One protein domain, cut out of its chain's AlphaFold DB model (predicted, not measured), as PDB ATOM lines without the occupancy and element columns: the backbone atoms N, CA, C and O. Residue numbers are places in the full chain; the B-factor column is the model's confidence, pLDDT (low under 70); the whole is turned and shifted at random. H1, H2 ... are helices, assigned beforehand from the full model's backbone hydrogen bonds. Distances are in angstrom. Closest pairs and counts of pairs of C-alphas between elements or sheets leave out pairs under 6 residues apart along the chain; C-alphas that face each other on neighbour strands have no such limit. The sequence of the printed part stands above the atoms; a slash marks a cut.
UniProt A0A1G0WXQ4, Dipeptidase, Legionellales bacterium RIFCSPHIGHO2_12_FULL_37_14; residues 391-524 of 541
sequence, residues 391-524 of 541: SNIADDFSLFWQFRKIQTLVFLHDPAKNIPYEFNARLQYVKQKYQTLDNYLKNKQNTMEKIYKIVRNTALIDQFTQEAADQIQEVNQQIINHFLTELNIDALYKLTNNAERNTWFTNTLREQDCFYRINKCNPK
ATOM      1  N   SER A 391      85.362 124.662  91.525       93.06
ATOM      2  CA  SER A 391      86.293 124.054  90.561       93.06
ATOM      3  C   SER A 391      85.895 122.603  90.283       93.06
ATOM      4  O   SER A 391      84.817 122.174  90.688       93.06
ATOM      5  N   ASN A 392      86.752 121.811  89.641       91.12
ATOM      6  CA  ASN A 392      86.595 120.353  89.567       91.12
ATOM      7  C   ASN A 392      87.078 119.596  90.825       91.12
ATOM      8  O   ASN A 392      87.072 118.362  90.824       91.12
ATOM      9  N   ILE A 393      87.457 120.308  91.889       93.62
ATOM     10  CA  ILE A 393      87.842 119.759  93.194       93.62
ATOM     11  C   ILE A 393      86.809 120.168  94.239       93.62
ATOM     12  O   ILE A 393      86.410 121.332  94.293       93.62
ATOM     13  N   ALA A 394      86.416 119.213  95.084       97.12
ATOM     14  CA  ALA A 394      85.456 119.442  96.150       97.12
ATOM     15  C   ALA A 394      85.914 120.491  97.158       97.12
ATOM     16  O   ALA A 394      87.077 120.547  97.555       97.12
ATOM     17  N   ASP A 395      84.953 121.277  97.626       97.31
ATOM     18  CA  ASP A 395      85.139 122.277  98.666       97.31
ATOM     19  C   ASP A 395      83.909 122.307  99.597       97.31
ATOM     20  O   ASP A 395      82.887 121.675  99.314       97.31
ATOM     21  N   ASP A 396      84.026 122.935 100.767       94.19
ATOM     22  CA  ASP A 396      82.953 122.989 101.781       94.19
ATOM     23  C   ASP A 396      82.030 124.217 101.637       94.19
ATOM     24  O   ASP A 396      81.035 124.333 102.350       94.19
ATOM     25  N   PHE A 397      82.348 125.135 100.724       94.81
ATOM     26  CA  PHE A 397      81.747 126.465 100.648       94.81
ATOM     27  C   PHE A 397      80.784 126.635  99.461       94.81
ATOM     28  O   PHE A 397      79.757 127.306  99.574       94.81
ATOM     29  N   SER A 398      81.096 126.054  98.307       97.81
ATOM     30  CA  SER A 398      80.313 126.195  97.091       97.81
ATOM     31  C   SER A 398      79.063 125.329  97.146       97.81
ATOM     32  O   SER A 398      79.093 124.152  97.520       97.81
ATOM     33  N   LEU A 399      77.937 125.905  96.724       97.81
ATOM     34  CA  LEU A 399      76.668 125.181  96.702       97.81
ATOM     35  C   LEU A 399      76.734 123.974  95.769       97.81
ATOM     36  O   LEU A 399      76.206 122.914  96.101       97.81
ATOM     37  N   PHE A 400      77.434 124.107  94.638       97.50
ATOM     38  CA  PHE A 400      77.640 123.001  93.708       97.50
ATOM     39  C   PHE A 400      78.267 121.790  94.411       97.50
ATOM     40  O   PHE A 400      77.711 120.692  94.351       97.50
ATOM     41  N   TRP A 401      79.385 121.974  95.125       97.88
ATOM     42  CA  TRP A 401      80.046 120.852  95.787       97.88
ATOM     43  C   TRP A 401      79.298 120.329  96.999       97.88
ATOM     44  O   TRP A 401      79.337 119.125  97.242       97.88
ATOM     45  N   GLN A 402      78.551 121.165  97.713       98.19
ATOM     46  CA  GLN A 402      77.671 120.678  98.771       98.19
ATOM     47  C   GLN A 402      76.602 119.715  98.231       98.19
ATOM     48  O   GLN A 402      76.447 118.618  98.772       98.19
ATOM     49  N   PHE A 403      75.942 120.042  97.112       98.00
ATOM     50  CA  PHE A 403      75.010 119.110  96.467       98.00
ATOM     51  C   PHE A 403      75.713 117.833  95.983       98.00
ATOM     52  O   PHE A 403      75.204 116.731  96.187       98.00
ATOM     53  N   ARG A 404      76.928 117.938  95.424       96.94
ATOM     54  CA  ARG A 404      77.723 116.760  95.023       96.94
ATOM     55  C   ARG A 404      78.177 115.884  96.189       96.94
ATOM     56  O   ARG A 404      78.271 114.666  96.036       96.94
ATOM     57  N   LYS A 405      78.438 116.459  97.361       98.00
ATOM     58  CA  LYS A 405      78.759 115.705  98.582       98.00
ATOM     59  C   LYS A 405      77.554 114.921  99.079       98.00
ATOM     60  O   LYS A 405      77.680 113.732  99.365       98.00
ATOM     61  N   ILE A 406      76.384 115.559  99.112       98.31
ATOM     62  CA  ILE A 406      75.119 114.893  99.452       98.31
ATOM     63  C   ILE A 406      74.843 113.766  98.461       98.31
ATOM     64  O   ILE A 406      74.548 112.653  98.894       98.31
ATOM     65  N   GLN A 407      75.034 114.021  97.160       95.62
ATOM     66  CA  GLN A 407      74.990 112.987  96.128       95.62
ATOM     67  C   GLN A 407      75.881 111.828  96.512       95.62
ATOM     68  O   GLN A 407      75.368 110.744  96.729       95.62
ATOM     69  N   THR A 408      77.172 112.078  96.709       95.38
ATOM     70  CA  THR A 408      78.153 111.036  97.013       95.38
ATOM     71  C   THR A 408      77.719 110.136  98.171       95.38
ATOM     72  O   THR A 408      77.831 108.916  98.070       95.38
ATOM     73  N   LEU A 409      77.177 110.719  99.245       97.38
ATOM     74  CA  LEU A 409      76.770 110.008 100.462       97.38
ATOM     75  C   LEU A 409      75.471 109.202 100.295       97.38
ATOM     76  O   LEU A 409      75.407 108.043 100.714       97.38
ATOM     77  N   VAL A 410      74.447 109.778  99.653       95.69
ATOM     78  CA  VAL A 410      73.159 109.101  99.382       95.69
ATOM     79  C   VAL A 410      73.372 107.806  98.600       95.69
ATOM     80  O   VAL A 410      72.719 106.791  98.827       95.69
ATOM     81  N   PHE A 411      74.342 107.858  97.707       92.31
ATOM     82  CA  PHE A 411      74.623 106.892  96.662       92.31
ATOM     83  C   PHE A 411      75.807 105.969  97.022       92.31
ATOM     84  O   PHE A 411      76.161 105.061  96.266       92.31
ATOM     85  N   LEU A 412      76.426 106.168  98.193       92.62
ATOM     86  CA  LEU A 412      77.588 105.405  98.639       92.62
ATOM     87  C   LEU A 412      77.240 103.939  98.923       92.62
ATOM     88  O   LEU A 412      76.361 103.636  99.733       92.62
ATOM     89  N   HIS A 413      78.014 103.042  98.322       90.06
ATOM     90  CA  HIS A 413      78.036 101.618  98.622       90.06
ATOM     91  C   HIS A 413      79.488 101.148  98.690       90.06
ATOM     92  O   HIS A 413      80.218 101.284  97.711       90.06
ATOM     93  N   ASP A 414      79.903 100.598  99.830       91.00
ATOM     94  CA  ASP A 414      81.239 100.019  99.999       91.00
ATOM     95  C   ASP A 414      81.151  98.758 100.878       91.00
ATOM     96  O   ASP A 414      81.228  98.843 102.110       91.00
ATOM     97  N   PRO A 415      80.994  97.566 100.269       88.62
ATOM     98  CA  PRO A 415      80.987  96.298 100.994       88.62
ATOM     99  C   PRO A 415      82.264  96.041 101.799       88.62
ATOM    100  O   PRO A 415      82.192  95.451 102.873       88.62
ATOM    101  N   ALA A 416      83.431  96.496 101.323       92.44
ATOM    102  CA  ALA A 416      84.705  96.266 102.003       92.44
ATOM    103  C   ALA A 416      84.803  97.041 103.326       92.44
ATOM    104  O   ALA A 416      85.570  96.668 104.216       92.44
ATOM    105  N   LYS A 417      84.010  98.108 103.470       95.12
ATOM    106  CA  LYS A 417      83.869  98.902 104.697       95.12
ATOM    107  C   LYS A 417      82.536  98.681 105.414       95.12
ATOM    108  O   LYS A 417      82.236  99.421 106.345       95.12
ATOM    109  N   ASN A 418      81.770  97.657 105.025       94.56
ATOM    110  CA  ASN A 418      80.438  97.353 105.556       94.56
ATOM    111  C   ASN A 418      79.431  98.513 105.416       94.56
ATOM    112  O   ASN A 418      78.576  98.691 106.278       94.56
ATOM    113  N   ILE A 419      79.518  99.296 104.336       94.44
ATOM    114  CA  ILE A 419      78.551 100.353 104.015       94.44
ATOM    115  C   ILE A 419      77.512  99.793 103.026       94.44
ATOM    116  O   ILE A 419      77.810  99.658 101.827       94.44
ATOM    117  N   PRO A 420      76.288  99.456 103.481       91.62
ATOM    118  CA  PRO A 420      75.235  98.972 102.597       91.62
ATOM    119  C   PRO A 420      74.732 100.084 101.669       91.62
ATOM    120  O   PRO A 420      74.843 101.279 101.965       91.62
ATOM    121  N   TYR A 421      74.164  99.680 100.533       90.56
ATOM    122  CA  TYR A 421      73.480 100.596  99.629       90.56
ATOM    123  C   TYR A 421      72.056 100.862 100.136       90.56
ATOM    124  O   TYR A 421      71.136 100.085  99.890       90.56
ATOM    125  N   GLU A 422      71.881 101.965 100.863       92.81
ATOM    126  CA  GLU A 422      70.607 102.374 101.481       92.81
ATOM    127  C   GLU A 422      70.023 103.627 100.822       92.81
ATOM    128  O   GLU A 422      69.540 104.551 101.480       92.81
ATOM    129  N   PHE A 423      70.067 103.650  99.490       92.56
ATOM    130  CA  PHE A 423      69.654 104.787  98.671       92.56
ATOM    131  C   PHE A 423      68.287 105.362  99.063       92.56
ATOM    132  O   PHE A 423      68.181 106.558  99.312       92.56
ATOM    133  N   ASN A 424      67.253 104.522  99.193       93.38
ATOM    134  CA  ASN A 424      65.896 104.989  99.500       93.38
ATOM    135  C   ASN A 424      65.796 105.684 100.867       93.38
ATOM    136  O   ASN A 424      65.145 106.723 100.973       93.38
ATOM    137  N   ALA A 425      66.453 105.144 101.898       95.94
ATOM    138  CA  ALA A 425      66.425 105.717 103.242       95.94
ATOM    139  C   ALA A 425      67.161 107.065 103.282       95.94
ATOM    140  O   ALA A 425      66.620 108.064 103.764       95.94
ATOM    141  N   ARG A 426      68.360 107.125 102.687       97.25
ATOM    142  CA  ARG A 426      69.152 108.363 102.613       97.25
ATOM    143  C   ARG A 426      68.457 109.425 101.761       97.25
ATOM    144  O   ARG A 426      68.386 110.586 102.161       97.25
ATOM    145  N   LEU A 427      67.873 109.039 100.626       96.75
ATOM    146  CA  LEU A 427      67.085 109.938  99.782       96.75
ATOM    147  C   LEU A 427      65.871 110.500 100.533       96.75
ATOM    148  O   LEU A 427      65.592 111.695 100.439       96.75
ATOM    149  N   GLN A 428      65.153 109.667 101.293       97.00
ATOM    150  CA  GLN A 428      64.009 110.115 102.086       97.00
ATOM    151  C   GLN A 428      64.419 111.161 103.132       97.00
ATOM    152  O   GLN A 428      63.726 112.170 103.276       97.00
ATOM    153  N   TYR A 429      65.554 110.966 103.812       98.06
ATOM    154  CA  TYR A 429      66.094 111.945 104.760       98.06
ATOM    155  C   TYR A 429      66.369 113.300 104.090       98.06
ATOM    156  O   TYR A 429      65.928 114.343 104.580       98.06
ATOM    157  N   VAL A 430      67.038 113.289 102.929       98.31
ATOM    158  CA  VAL A 430      67.315 114.503 102.142       98.31
ATOM    159  C   VAL A 430      66.016 115.205 101.739       98.31
ATOM    160  O   VAL A 430      65.859 116.401 101.989       98.31
ATOM    161  N   LYS A 431      65.043 114.462 101.190       96.94
ATOM    162  CA  LYS A 431      63.745 115.012 100.766       96.94
ATOM    163  C   LYS A 431      62.984 115.675 101.917       96.94
ATOM    164  O   LYS A 431      62.424 116.749 101.726       96.94
ATOM    165  N   GLN A 432      62.993 115.091 103.118       96.69
ATOM    166  CA  GLN A 432      62.340 115.686 104.292       96.69
ATOM    167  C   GLN A 432      62.967 117.029 104.694       96.69
ATOM    168  O   GLN A 432      62.253 117.986 105.008       96.69
ATOM    169  N   LYS A 433      64.302 117.122 104.665       97.56
ATOM    170  CA  LYS A 433      65.021 118.367 104.967       97.56
ATOM    171  C   LYS A 433      64.719 119.451 103.936       97.56
ATOM    172  O   LYS A 433      64.389 120.576 104.315       97.56
ATOM    173  N   TYR A 434      64.747 119.103 102.654       97.75
ATOM    174  CA  TYR A 434      64.463 120.056 101.585       97.75
ATOM    175  C   TYR A 434      63.002 120.474 101.499       97.75
ATOM    176  O   TYR A 434      62.753 121.646 101.260       97.75
ATOM    177  N   GLN A 435      62.036 119.612 101.823       95.50
ATOM    178  CA  GLN A 435      60.625 120.012 101.864       95.50
ATOM    179  C   GLN A 435      60.381 121.190 102.826       95.50
ATOM    180  O   GLN A 435      59.590 122.093 102.543       95.50
ATOM    181  N   THR A 436      61.065 121.201 103.974       94.31
ATOM    182  CA  THR A 436      60.969 122.311 104.936       94.31
ATOM    183  C   THR A 436      61.601 123.583 104.367       94.31
ATOM    184  O   THR A 436      61.008 124.661 104.448       94.31
ATOM    185  N   LEU A 437      62.780 123.446 103.755       97.56
ATOM    186  CA  LEU A 437      63.510 124.549 103.137       97.56
ATOM    187  C   LEU A 437      62.744 125.160 101.953       97.56
ATOM    188  O   LEU A 437      62.610 126.377 101.886       97.56
ATOM    189  N   ASP A 438      62.167 124.343 101.075       96.25
ATOM    190  CA  ASP A 438      61.389 124.789  99.917       96.25
ATOM    191  C   ASP A 438      60.192 125.647 100.337       96.25
ATOM    192  O   ASP A 438      59.955 126.720  99.778       96.25
ATOM    193  N   ASN A 439      59.463 125.228 101.376       95.69
ATOM    194  CA  ASN A 439      58.353 126.009 101.925       95.69
ATOM    195  C   ASN A 439      58.820 127.363 102.476       95.69
ATOM    196  O   ASN A 439      58.168 128.390 102.259       95.69
ATOM    197  N   TYR A 440      59.955 127.378 103.175       96.94
ATOM    198  CA  TYR A 440      60.562 128.605 103.678       96.94
ATOM    199  C   TYR A 440      60.966 129.546 102.529       96.94
ATOM    200  O   TYR A 440      60.549 130.709 102.509       96.94
ATOM    201  N   LEU A 441      61.701 129.037 101.533       98.00
ATOM    202  CA  LEU A 441      62.172 129.812 100.385       98.00
ATOM    203  C   LEU A 441      61.008 130.350  99.556       98.00
ATOM    204  O   LEU A 441      61.026 131.518  99.177       98.00
ATOM    205  N   LYS A 442      59.949 129.559  99.350       97.25
ATOM    206  CA  LYS A 442      58.725 129.996  98.665       97.25
ATOM    207  C   LYS A 442      58.052 131.170  99.380       97.25
ATOM    208  O   LYS A 442      57.646 132.140  98.740       97.25
ATOM    209  N   ASN A 443      57.955 131.129 100.709       98.06
ATOM    210  CA  ASN A 443      57.384 132.232 101.489       98.06
ATOM    211  C   ASN A 443      58.244 133.502 101.415       98.06
ATOM    212  O   ASN A 443      57.709 134.609 101.273       98.06
ATOM    213  N   LYS A 444      59.571 133.351 101.465       98.38
ATOM    214  CA  LYS A 444      60.524 134.455 101.304       98.38
ATOM    215  C   LYS A 444      60.465 135.062  99.907       98.38
ATOM    216  O   LYS A 444      60.354 136.280  99.795       98.38
ATOM    217  N   GLN A 445      60.412 134.226  98.873       98.12
ATOM    218  CA  GLN A 445      60.252 134.639  97.482       98.12
ATOM    219  C   GLN A 445      58.971 135.461  97.305       98.12
ATOM    220  O   GLN A 445      59.017 136.596  96.838       98.12
ATOM    221  N   ASN A 446      57.832 134.937  97.770       97.69
ATOM    222  CA  ASN A 446      56.540 135.623  97.696       97.69
ATOM    223  C   ASN A 446      56.551 136.980  98.416       97.69
ATOM    224  O   ASN A 446      55.930 137.939  97.957       97.69
ATOM    225  N   THR A 447      57.225 137.061  99.565       98.25
ATOM    226  CA  THR A 447      57.347 138.306 100.336       98.25
ATOM    227  C   THR A 447      58.212 139.320  99.595       98.25
ATOM    228  O   THR A 447      57.791 140.465  99.423       98.25
ATOM    229  N   MET A 448      59.376 138.889  99.103       98.31
ATOM    230  CA  MET A 448      60.281 139.714  98.306       98.31
ATOM    231  C   MET A 448      59.561 140.271  97.076       98.31
ATOM    232  O   MET A 448      59.543 141.485  96.892       98.31
ATOM    233  N   GLU A 449      58.882 139.428  96.291       97.50
ATOM    234  CA  GLU A 449      58.186 139.867  95.078       97.50
ATOM    235  C   GLU A 449      57.062 140.871  95.370       97.50
ATOM    236  O   GLU A 449      56.900 141.849  94.637       97.50
ATOM    237  N   LYS A 450      56.282 140.666  96.444       97.62
ATOM    238  CA  LYS A 450      55.223 141.606  96.854       97.62
ATOM    239  C   LYS A 450      55.785 142.989  97.172       97.62
ATOM    240  O   LYS A 450      55.223 143.986  96.725       97.62
ATOM    241  N   ILE A 451      56.887 143.051  97.920       98.12
ATOM    242  CA  ILE A 451      57.537 144.318  98.280       98.12
ATOM    243  C   ILE A 451      58.197 144.939  97.044       98.12
ATOM    244  O   ILE A 451      58.047 146.139  96.807       98.12
ATOM    245  N   TYR A 452      58.872 144.129  96.220       97.69
ATOM    246  CA  TYR A 452      59.533 144.589  95.002       97.69
ATOM    247  C   TYR A 452      58.550 145.294  94.066       97.69
ATOM    248  O   TYR A 452      58.841 146.398  93.621       97.69
ATOM    249  N   LYS A 453      57.353 144.730  93.845       95.94
ATOM    250  CA  LYS A 453      56.305 145.329  92.992       95.94
ATOM    251  C   LYS A 453      55.933 146.767  93.383       95.94
ATOM    252  O   LYS A 453      55.509 147.528  92.512       95.94
ATOM    253  N   ILE A 454      56.124 147.144  94.649       96.00
ATOM    254  CA  ILE A 454      55.858 148.487  95.181       96.00
ATOM    255  C   ILE A 454      57.117 149.361  95.134       96.00
ATOM    256  O   ILE A 454      57.064 150.490  94.659       96.00
ATOM    257  N   VAL A 455      58.247 148.853  95.637       96.44
ATOM    258  CA  VAL A 455      59.444 149.664  95.935       96.44
ATOM    259  C   VAL A 455      60.438 149.730  94.770       96.44
ATOM    260  O   VAL A 455      61.194 150.693  94.676       96.44
ATOM    261  N   ARG A 456      60.452 148.724  93.885       94.94
ATOM    262  CA  ARG A 456      61.333 148.649  92.700       94.94
ATOM    263  C   ARG A 456      62.829 148.741  93.020       94.94
ATOM    264  O   ARG A 456      63.613 149.315  92.272       94.94
ATOM    265  N   ASN A 457      63.233 148.161  94.152       95.88
ATOM    266  CA  ASN A 457      64.623 148.136  94.596       95.88
ATOM    267  C   ASN A 457      65.233 146.740  94.418       95.88
ATOM    268  O   ASN A 457      64.869 145.797  95.122       95.88
ATOM    269  N   THR A 458      66.201 146.624  93.511       95.19
ATOM    270  CA  THR A 458      66.913 145.371  93.202       95.19
ATOM    271  C   THR A 458      67.753 144.839  94.366       95.19
ATOM    272  O   THR A 458      68.031 143.645  94.403       95.19
ATOM    273  N   ALA A 459      68.060 145.651  95.385       97.56
ATOM    274  CA  ALA A 459      68.687 145.168  96.617       97.56
ATOM    275  C   ALA A 459      67.828 144.121  97.352       97.56
ATOM    276  O   ALA A 459      68.377 143.276  98.052       97.56
ATOM    277  N   LEU A 460      66.500 144.138  97.172       98.31
ATOM    278  CA  LEU A 460      65.610 143.101  97.707       98.31
ATOM    279  C   LEU A 460      65.864 141.739  97.048       98.31
ATOM    280  O   LEU A 460      65.797 140.713  97.718       98.31
ATOM    281  N   ILE A 461      66.179 141.740  95.748       97.94
ATOM    282  CA  ILE A 461      66.535 140.532  94.996       97.94
ATOM    283  C   ILE A 461      67.888 140.018  95.494       97.94
ATOM    284  O   ILE A 461      67.992 138.847  95.837       97.94
ATOM    285  N   ASP A 462      68.889 140.900  95.616       98.06
ATOM    286  CA  ASP A 462      70.217 140.541  96.139       98.06
ATOM    287  C   ASP A 462      70.128 139.923  97.547       98.06
ATOM    288  O   ASP A 462      70.715 138.875  97.810       98.06
ATOM    289  N   GLN A 463      69.366 140.552  98.449       98.38
ATOM    290  CA  GLN A 463      69.158 140.070  99.819       98.38
ATOM    291  C   GLN A 463      68.469 138.709  99.844       98.38
ATOM    292  O   GLN A 463      68.914 137.815 100.558       98.38
ATOM    293  N   PHE A 464      67.409 138.541  99.053       98.62
ATOM    294  CA  PHE A 464      66.698 137.276  98.961       98.62
ATOM    295  C   PHE A 464      67.584 136.161  98.396       98.62
ATOM    296  O   PHE A 464      67.603 135.066  98.952       98.62
ATOM    297  N   THR A 465      68.341 136.416  97.324       98.38
ATOM    298  CA  THR A 465      69.226 135.397  96.745       98.38
ATOM    299  C   THR A 465      70.368 135.034  97.698       98.38
ATOM    300  O   THR A 465      70.713 133.858  97.794       98.38
ATOM    301  N   GLN A 466      70.918 136.001  98.441       98.50
ATOM    302  CA  GLN A 466      71.905 135.733  99.492       98.50
ATOM    303  C   GLN A 466      71.308 134.896 100.631       98.50
ATOM    304  O   GLN A 466      71.865 133.855 100.964       98.50
ATOM    305  N   GLU A 467      70.143 135.281 101.161       98.50
ATOM    306  CA  GLU A 467      69.444 134.528 102.214       98.50
ATOM    307  C   GLU A 467      69.117 133.098 101.755       98.50
ATOM    308  O   GLU A 467      69.346 132.143 102.496       98.50
ATOM    309  N   ALA A 468      68.652 132.925 100.515       98.50
ATOM    310  CA  ALA A 468      68.397 131.607  99.945       98.50
ATOM    311  C   ALA A 468      69.673 130.757  99.875       98.50
ATOM    312  O   ALA A 468      69.666 129.602 100.298       98.50
ATOM    313  N   ALA A 469      70.778 131.327  99.382       98.38
ATOM    314  CA  ALA A 469      72.054 130.626  99.295       98.38
ATOM    315  C   ALA A 469      72.608 130.244 100.676       98.38
ATOM    316  O   ALA A 469      73.182 129.165 100.819       98.38
ATOM    317  N   ASP A 470      72.437 131.094 101.688       98.44
ATOM    318  CA  ASP A 470      72.905 130.833 103.052       98.44
ATOM    319  C   ASP A 470      72.075 129.741 103.736       98.44
ATOM    320  O   ASP A 470      72.634 128.821 104.332       98.44
ATOM    321  N   GLN A 471      70.748 129.774 103.587       98.50
ATOM    322  CA  GLN A 471      69.863 128.747 104.146       98.50
ATOM    323  C   GLN A 471      70.073 127.376 103.494       98.50
ATOM    324  O   GLN A 471      70.054 126.351 104.176       98.50
ATOM    325  N   ILE A 472      70.335 127.342 102.185       98.44
ATOM    326  CA  ILE A 472      70.699 126.098 101.495       98.44
ATOM    327  C   ILE A 472      72.045 125.580 102.000       98.44
ATOM    328  O   ILE A 472      72.149 124.391 102.292       98.44
ATOM    329  N   GLN A 473      73.056 126.444 102.155       98.19
ATOM    330  CA  GLN A 473      74.351 126.032 102.709       98.19
ATOM    331  C   GLN A 473      74.205 125.419 104.103       98.19
ATOM    332  O   GLN A 473      74.782 124.368 104.379       98.19
ATOM    333  N   GLU A 474      73.405 126.046 104.965       98.38
ATOM    334  CA  GLU A 474      73.158 125.563 106.321       98.38
ATOM    335  C   GLU A 474      72.513 124.168 106.320       98.38
ATOM    336  O   GLU A 474      73.030 123.241 106.951       98.38
ATOM    337  N   VAL A 475      71.418 123.987 105.574       98.62
ATOM    338  CA  VAL A 475      70.721 122.694 105.483       98.62
ATOM    339  C   VAL A 475      71.616 121.628 104.851       98.62
ATOM    340  O   VAL A 475      71.678 120.504 105.353       98.62
ATOM    341  N   ASN A 476      72.365 121.974 103.804       98.62
ATOM    342  CA  ASN A 476      73.294 121.051 103.166       98.62
ATOM    343  C   ASN A 476      74.385 120.595 104.135       98.62
ATOM    344  O   ASN A 476      74.664 119.399 104.226       98.62
ATOM    345  N   GLN A 477      74.967 121.515 104.904       98.31
ATOM    346  CA  GLN A 477      75.980 121.177 105.899       98.31
ATOM    347  C   GLN A 477      75.419 120.245 106.981       98.31
ATOM    348  O   GLN A 477      76.105 119.309 107.395       98.31
ATOM    349  N   GLN A 478      74.169 120.449 107.413       98.50
ATOM    350  CA  GLN A 478      73.499 119.548 108.357       98.50
ATOM    351  C   GLN A 478      73.339 118.134 107.781       98.50
ATOM    352  O   GLN A 478      73.651 117.162 108.467       98.50
ATOM    353  N   ILE A 479      72.898 118.012 106.523       98.69
ATOM    354  CA  ILE A 479      72.745 116.721 105.834       98.69
ATOM    355  C   ILE A 479      74.103 116.025 105.675       98.69
ATOM    356  O   ILE A 479      74.236 114.847 105.999       98.69
ATOM    357  N   ILE A 480      75.123 116.751 105.210       98.62
ATOM    358  CA  ILE A 480      76.477 116.214 105.021       98.62
ATOM    359  C   ILE A 480      77.031 115.711 106.356       98.62
ATOM    360  O   ILE A 480      77.482 114.572 106.436       98.62
ATOM    361  N   ASN A 481      76.950 116.515 107.421       98.38
ATOM    362  CA  ASN A 481      77.441 116.128 108.745       98.38
ATOM    363  C   ASN A 481      76.693 114.919 109.318       98.38
ATOM    364  O   ASN A 481      77.313 114.060 109.950       98.38
ATOM    365  N   HIS A 482      75.379 114.837 109.084       98.56
ATOM    366  CA  HIS A 482      74.574 113.685 109.473       98.56
ATOM    367  C   HIS A 482      75.110 112.402 108.828       98.56
ATOM    368  O   HIS A 482      75.470 111.476 109.553       98.56
ATOM    369  N   PHE A 483      75.268 112.378 107.502       98.62
ATOM    370  CA  PHE A 483      75.753 111.190 106.797       98.62
ATOM    371  C   PHE A 483      77.227 110.875 107.061       98.62
ATOM    372  O   PHE A 483      77.582 109.704 107.161       98.62
ATOM    373  N   LEU A 484      78.096 111.880 107.221       98.06
ATOM    374  CA  LEU A 484      79.493 111.648 107.615       98.06
ATOM    375  C   LEU A 484      79.581 110.909 108.959       98.06
ATOM    376  O   LEU A 484      80.413 110.015 109.110       98.06
ATOM    377  N   THR A 485      78.703 111.268 109.902       98.06
ATOM    378  CA  THR A 485      78.623 110.646 111.230       98.06
ATOM    379  C   THR A 485      77.986 109.261 111.159       98.06
ATOM    380  O   THR A 485      78.567 108.300 111.652       98.06
ATOM    381  N   GLU A 486      76.816 109.146 110.525       97.69
ATOM    382  CA  GLU A 486      76.061 107.893 110.394       97.69
ATOM    383  C   GLU A 486      76.884 106.800 109.702       97.69
ATOM    384  O   GLU A 486      76.932 105.664 110.167       97.69
ATOM    385  N   LEU A 487      77.581 107.156 108.620       97.50
ATOM    386  CA  LEU A 487      78.383 106.227 107.824       97.50
ATOM    387  C   LEU A 487      79.826 106.103 108.328       97.50
ATOM    388  O   LEU A 487      80.612 105.371 107.731       97.50
ATOM    389  N   ASN A 488      80.192 106.818 109.398       97.19
ATOM    390  CA  ASN A 488      81.526 106.816 110.000       97.19
ATOM    391  C   ASN A 488      82.665 107.043 108.976       97.19
ATOM    392  O   ASN A 488      83.702 106.372 109.009       97.19
ATOM    393  N   ILE A 489      82.455 107.972 108.032       97.69
ATOM    394  CA  ILE A 489      83.313 108.149 106.847       97.69
ATOM    395  C   ILE A 489      84.754 108.473 107.241       97.69
ATOM    396  O   ILE A 489      85.682 107.800 106.793       97.69
ATOM    397  N   ASP A 490      84.954 109.461 108.114       97.00
ATOM    398  CA  ASP A 490      86.299 109.916 108.473       97.00
ATOM    399  C   ASP A 490      87.133 108.783 109.097       97.00
ATOM    400  O   ASP A 490      88.288 108.581 108.722       97.00
ATOM    401  N   ALA A 491      86.546 107.960 109.972       97.38
ATOM    402  CA  ALA A 491      87.260 106.838 110.579       97.38
ATOM    403  C   ALA A 491      87.497 105.687 109.587       97.38
ATOM    404  O   ALA A 491      88.610 105.162 109.505       97.38
ATOM    405  N   LEU A 492      86.478 105.296 108.812       97.38
ATOM    406  CA  LEU A 492      86.579 104.172 107.873       97.38
ATOM    407  C   LEU A 492      87.558 104.453 106.730       97.38
ATOM    408  O   LEU A 492      88.229 103.529 106.257       97.38
ATOM    409  N   TYR A 493      87.664 105.708 106.289       96.94
ATOM    410  CA  TYR A 493      88.570 106.134 105.218       96.94
ATOM    411  C   TYR A 493      89.846 106.821 105.724       96.94
ATOM    412  O   TYR A 493      90.688 107.185 104.908       96.94
ATOM    413  N   LYS A 494      90.042 106.908 107.049       97.12
ATOM    414  CA  LYS A 494      91.220 107.506 107.705       97.12
ATOM    415  C   LYS A 494      91.461 108.966 107.295       97.12
ATOM    416  O   LYS A 494      92.599 109.362 107.063       97.12
ATOM    417  N   LEU A 495      90.387 109.744 107.195       96.94
ATOM    418  CA  LEU A 495      90.417 111.158 106.833       96.94
ATOM    419  C   LEU A 495      90.581 111.984 108.113       96.94
ATOM    420  O   LEU A 495      89.764 111.902 109.026       96.94
ATOM    421  N   THR A 496      91.653 112.762 108.195       95.38
ATOM    422  CA  THR A 496      92.062 113.495 109.402       95.38
ATOM    423  C   THR A 496      91.801 114.995 109.316       95.38
ATOM    424  O   THR A 496      91.859 115.697 110.325       95.38
ATOM    425  N   ASN A 497      91.522 115.509 108.117       94.81
ATOM    426  CA  ASN A 497      91.302 116.929 107.865       94.81
ATOM    427  C   ASN A 497      90.381 117.162 106.652       94.81
ATOM    428  O   ASN A 497      90.091 116.253 105.870       94.81
ATOM    429  N   ASN A 498      89.933 118.409 106.473       93.81
ATOM    430  CA  ASN A 498      89.009 118.768 105.392       93.81
ATOM    431  C   ASN A 498      89.617 118.599 103.990       93.81
ATOM    432  O   ASN A 498      88.886 118.284 103.057       93.81
ATOM    433  N   ALA A 499      90.932 118.772 103.812       95.44
ATOM    434  CA  ALA A 499      91.569 118.617 102.501       95.44
ATOM    435  C   ALA A 499      91.551 117.153 102.032       95.44
ATOM    436  O   ALA A 499      91.223 116.865 100.877       95.44
ATOM    437  N   GLU A 500      91.828 116.220 102.945       97.06
ATOM    438  CA  GLU A 500      91.683 114.782 102.709       97.06
ATOM    439  C   GLU A 500      90.227 114.418 102.410       97.06
ATOM    440  O   GLU A 500      89.960 113.709 101.439       97.06
ATOM    441  N   ARG A 501      89.271 114.970 103.170       97.25
ATOM    442  CA  ARG A 501      87.839 114.745 102.926       97.25
ATOM    443  C   ARG A 501      87.389 115.262 101.561       97.25
ATOM    444  O   ARG A 501      86.676 114.568 100.842       97.25
ATOM    445  N   ASN A 502      87.834 116.449 101.168       97.44
ATOM    446  CA  ASN A 502      87.535 117.024  99.859       97.44
ATOM    447  C   ASN A 502      88.127 116.186  98.720       97.44
ATOM    448  O   ASN A 502      87.465 115.937  97.712       97.44
ATOM    449  N   THR A 503      89.342 115.673  98.902       96.56
ATOM    450  CA  THR A 503      89.969 114.762  97.938       96.56
ATOM    451  C   THR A 503      89.187 113.452  97.829       96.56
ATOM    452  O   THR A 503      88.925 112.990  96.720       96.56
ATOM    453  N   TRP A 504      88.752 112.889  98.961       97.25
ATOM    454  CA  TRP A 504      87.896 111.703  98.993       97.25
ATOM    455  C   TRP A 504      86.595 111.935  98.220       97.25
ATOM    456  O   TRP A 504      86.335 111.217  97.264       97.25
ATOM    457  N   PHE A 505      85.847 113.003  98.520       97.69
ATOM    458  CA  PHE A 505      84.618 113.339  97.791       97.69
ATOM    459  C   PHE A 505      84.839 113.527  96.288       97.69
ATOM    460  O   PHE A 505      84.052 113.038  95.480       97.69
ATOM    461  N   THR A 506      85.918 114.211  95.903       93.75
ATOM    462  CA  THR A 506      86.264 114.427  94.490       93.75
ATOM    463  C   THR A 506      86.469 113.098  93.761       93.75
ATOM    464  O   THR A 506      85.978 112.919  92.646       93.75
ATOM    465  N   ASN A 507      87.181 112.161  94.390       90.81
ATOM    466  CA  ASN A 507      87.482 110.856  93.812       90.81
ATOM    467  C   ASN A 507      86.260 109.932  93.818       90.81
ATOM    468  O   ASN A 507      85.947 109.339  92.790       90.81
ATOM    469  N   THR A 508      85.526 109.860  94.926       91.50
ATOM    470  CA  THR A 508      84.343 109.001  95.041       91.50
ATOM    471  C   THR A 508      83.234 109.443  94.087       91.50
ATOM    472  O   THR A 508      82.632 108.592  93.437       91.50
ATOM    473  N   LEU A 509      83.006 110.751  93.903       89.50
ATOM    474  CA  LEU A 509      82.043 111.228  92.903       89.50
ATOM    475  C   LEU A 509      82.438 110.783  91.487       89.50
ATOM    476  O   LEU A 509      81.589 110.330  90.726       89.50
ATOM    477  N   ARG A 510      83.729 110.882  91.137       84.44
ATOM    478  CA  ARG A 510      84.263 110.427  89.840       84.44
ATOM    479  C   ARG A 510      84.056 108.924  89.640       84.44
ATOM    480  O   ARG A 510      83.777 108.500  88.526       84.44
ATOM    481  N   GLU A 511      84.219 108.124  90.691       80.62
ATOM    482  CA  GLU A 511      83.993 106.674  90.648       80.62
ATOM    483  C   GLU A 511      82.512 106.333  90.449       80.62
ATOM    484  O   GLU A 511      82.185 105.432  89.675       80.62
ATOM    485  N   GLN A 512      81.615 107.080  91.098       80.06
ATOM    486  CA  GLN A 512      80.168 106.916  90.954       80.06
ATOM    487  C   GLN A 512      79.670 107.330  89.560       80.06
ATOM    488  O   GLN A 512      78.821 106.647  88.994       80.06
ATOM    489  N   ASP A 513      80.244 108.381  88.966       73.50
ATOM    490  CA  ASP A 513      79.882 108.922  87.644       73.50
ATOM    491  C   ASP A 513      79.926 107.882  86.497       73.50
ATOM    492  O   ASP A 513      79.242 108.013  85.484       73.50
ATOM    493  N   CYS A 514      80.653 106.774  86.673       63.47
ATOM    494  CA  CYS A 514      80.737 105.664  85.719       63.47
ATOM    495  C   CYS A 514      79.496 104.734  85.700       63.47
ATOM    496  O   CYS A 514      79.613 103.507  85.800       63.47
ATOM    497  N   PHE A 515      78.292 105.300  85.564       53.94
ATOM    498  CA  PHE A 515      77.005 104.588  85.418       53.94
ATOM    499  C   PHE A 515      76.683 103.557  86.513       53.94
ATOM    500  O   PHE A 515      75.919 102.621  86.269       53.94
ATOM    501  N   TYR A 516      77.289 103.667  87.698       53.12
ATOM    502  CA  TYR A 516      77.212 102.647  88.751       53.12
ATOM    503  C   TYR A 516      77.653 101.223  88.371       53.12
ATOM    504  O   TYR A 516      77.599 100.320  89.204       53.12
ATOM    505  N   ARG A 517      78.170 100.985  87.162       47.84
ATOM    506  CA  ARG A 517      78.733  99.686  86.786       47.84
ATOM    507  C   ARG A 517      80.230  99.700  87.068       47.84
ATOM    508  O   ARG A 517      81.043  99.662  86.147       47.84
ATOM    509  N   ILE A 518      80.592  99.723  88.351       39.88
ATOM    510  CA  ILE A 518      81.990  99.735  88.833       39.88
ATOM    511  C   ILE A 518      82.832  98.626  88.165       39.88
ATOM    512  O   ILE A 518      83.994  98.843  87.818       39.88
ATOM    513  N   ASN A 519      82.217  97.474  87.870       40.25
ATOM    514  CA  ASN A 519      82.866  96.333  87.213       40.25
ATOM    515  C   ASN A 519      82.856  96.384  85.670       40.25
ATOM    516  O   ASN A 519      83.550  95.594  85.035       40.25
ATOM    517  N   LYS A 520      82.080  97.287  85.052       45.00
ATOM    518  CA  LYS A 520      81.937  97.416  83.587       45.00
ATOM    519  C   LYS A 520      82.367  98.776  83.042       45.00
ATOM    520  O   LYS A 520      82.038  99.064  81.897       45.00
ATOM    521  N   CYS A 521      83.147  99.551  83.802       50.59
ATOM    522  CA  CYS A 521      84.015 100.571  83.215       50.59
ATOM    523  C   CYS A 521      84.922  99.867  82.200       50.59
ATOM    524  O   CYS A 521      85.931  99.262  82.577       50.59
ATOM    525  N   ASN A 522      84.531  99.855  80.931       43.88
ATOM    526  CA  ASN A 522      85.239  99.157  79.871       43.88
ATOM    527  C   ASN A 522      86.712  99.615  79.894       43.88
ATOM    528  O   ASN A 522      86.975 100.800  80.098       43.88
ATOM    529  N   PRO A 523      87.711  98.746  79.676       40.84
ATOM    530  CA  PRO A 523      89.101  99.170  79.507       40.84
ATOM    531  C   PRO A 523      89.284 100.327  78.505       40.84
ATOM    532  O   PRO A 523      90.160 101.165  78.704       40.84
ATOM    533  N   LYS A 524      88.420 100.443  77.482       42.56
ATOM    534  CA  LYS A 524      88.355 101.609  76.580       42.56
ATOM    535  C   LYS A 524      87.796 102.878  77.235       42.56
ATOM    536  O   LYS A 524      88.217 103.959  76.857       42.56
TER     537      LYS A 524
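This is residues 391 to 524 of the 541 residues of the protein "Dipeptidase" of Legionellales bacterium RIFCSPHIGHO2_12_FULL_37_14 (UniProt A0A1G0WXQ4). A long helical hairpin, H2 and H3, makes the length of this domain; its closed turn sticks out at residues 453 to 459, of which 453 to 455 belong to H2. Toward the other end of the hairpin, H1 packs beside H3, H5 packs across H1 at a steep tilt, and the short H4 sits between H3 and H5, with a tail of residues 513 to 524 beyond H5. The printed part has 134 residues with five named helices, in the order H1, H2, H3, H4, H5, and no named strand; the class is all helix. The whole is loose, with a radius of gyration of the C-alphas of 18.3 A, and elongated, spanning 60 by 32 by 29 A.

Begin at Ser 391 and go on to C-alpha 399 at (76.668, 125.181, 96.702), where H1 starts; it holds residues 399 to 410 and is 16.7 A long. Next look for C-alpha 423 at (69.654, 104.787, 98.671), from which H2, residues 423 to 455, runs 46.1 A. H3 follows as residues 459 to 486, 40.4 A long. H4, residues 489 to 493, measures 5.9 A. H5, residues 498 to 512, runs 20.7 A and ends at C-alpha 512, (80.168, 106.916, 90.954).

Start with H1, the hub, which touches H2, H3 and H5. H1, H2 and H3 form an up-and-down bundle, each helix running against the one before it. Compare Ile 406 with Ile 480, the closest C-alphas of H1 and H3, 5.9 A apart; these helices touch and run the same way at a shallow tilt of 26 degrees. H1 and H2, a helical hairpin, only just touch, with 3 pairs of C-alphas within 8 A; H1 does so with residue 410 alone, and the closest C-alphas are those of Val 410 and Arg 426, 5.2 A. H2 and H3, also a hairpin, touch at a shallow tilt of 12 degrees, opposite ways, with the C-alphas of Met 448 and Leu 460 closest, at 6.3 A. H5 touches H1, which meets it with residues 404 to 408 alone, at a steep tilt of 66 degrees; the C-alphas of Thr 408 and Leu 509 are closest, at 5.7 A. H4 and H5 are close but not clearly touching, with the C-alphas of Asp 490 and Arg 501 closest, 7.5 A apart. H3 and H5 are apart. In H1, H3, H4 and H5 every O i to N i+4 pair is within hydrogen-bond range; in H2, 27 of 29 are.

Look at Ile 454 and Pro 523 for the two C-alphas farthest apart, 61.5 A. The printed part has no cut. The link from H1 to H2, residues 411 to 422, is long; the other three links are tight. Mean pLDDT of the printed part is 91.9, and in the B-factor column residues 514 to 524 are under 70.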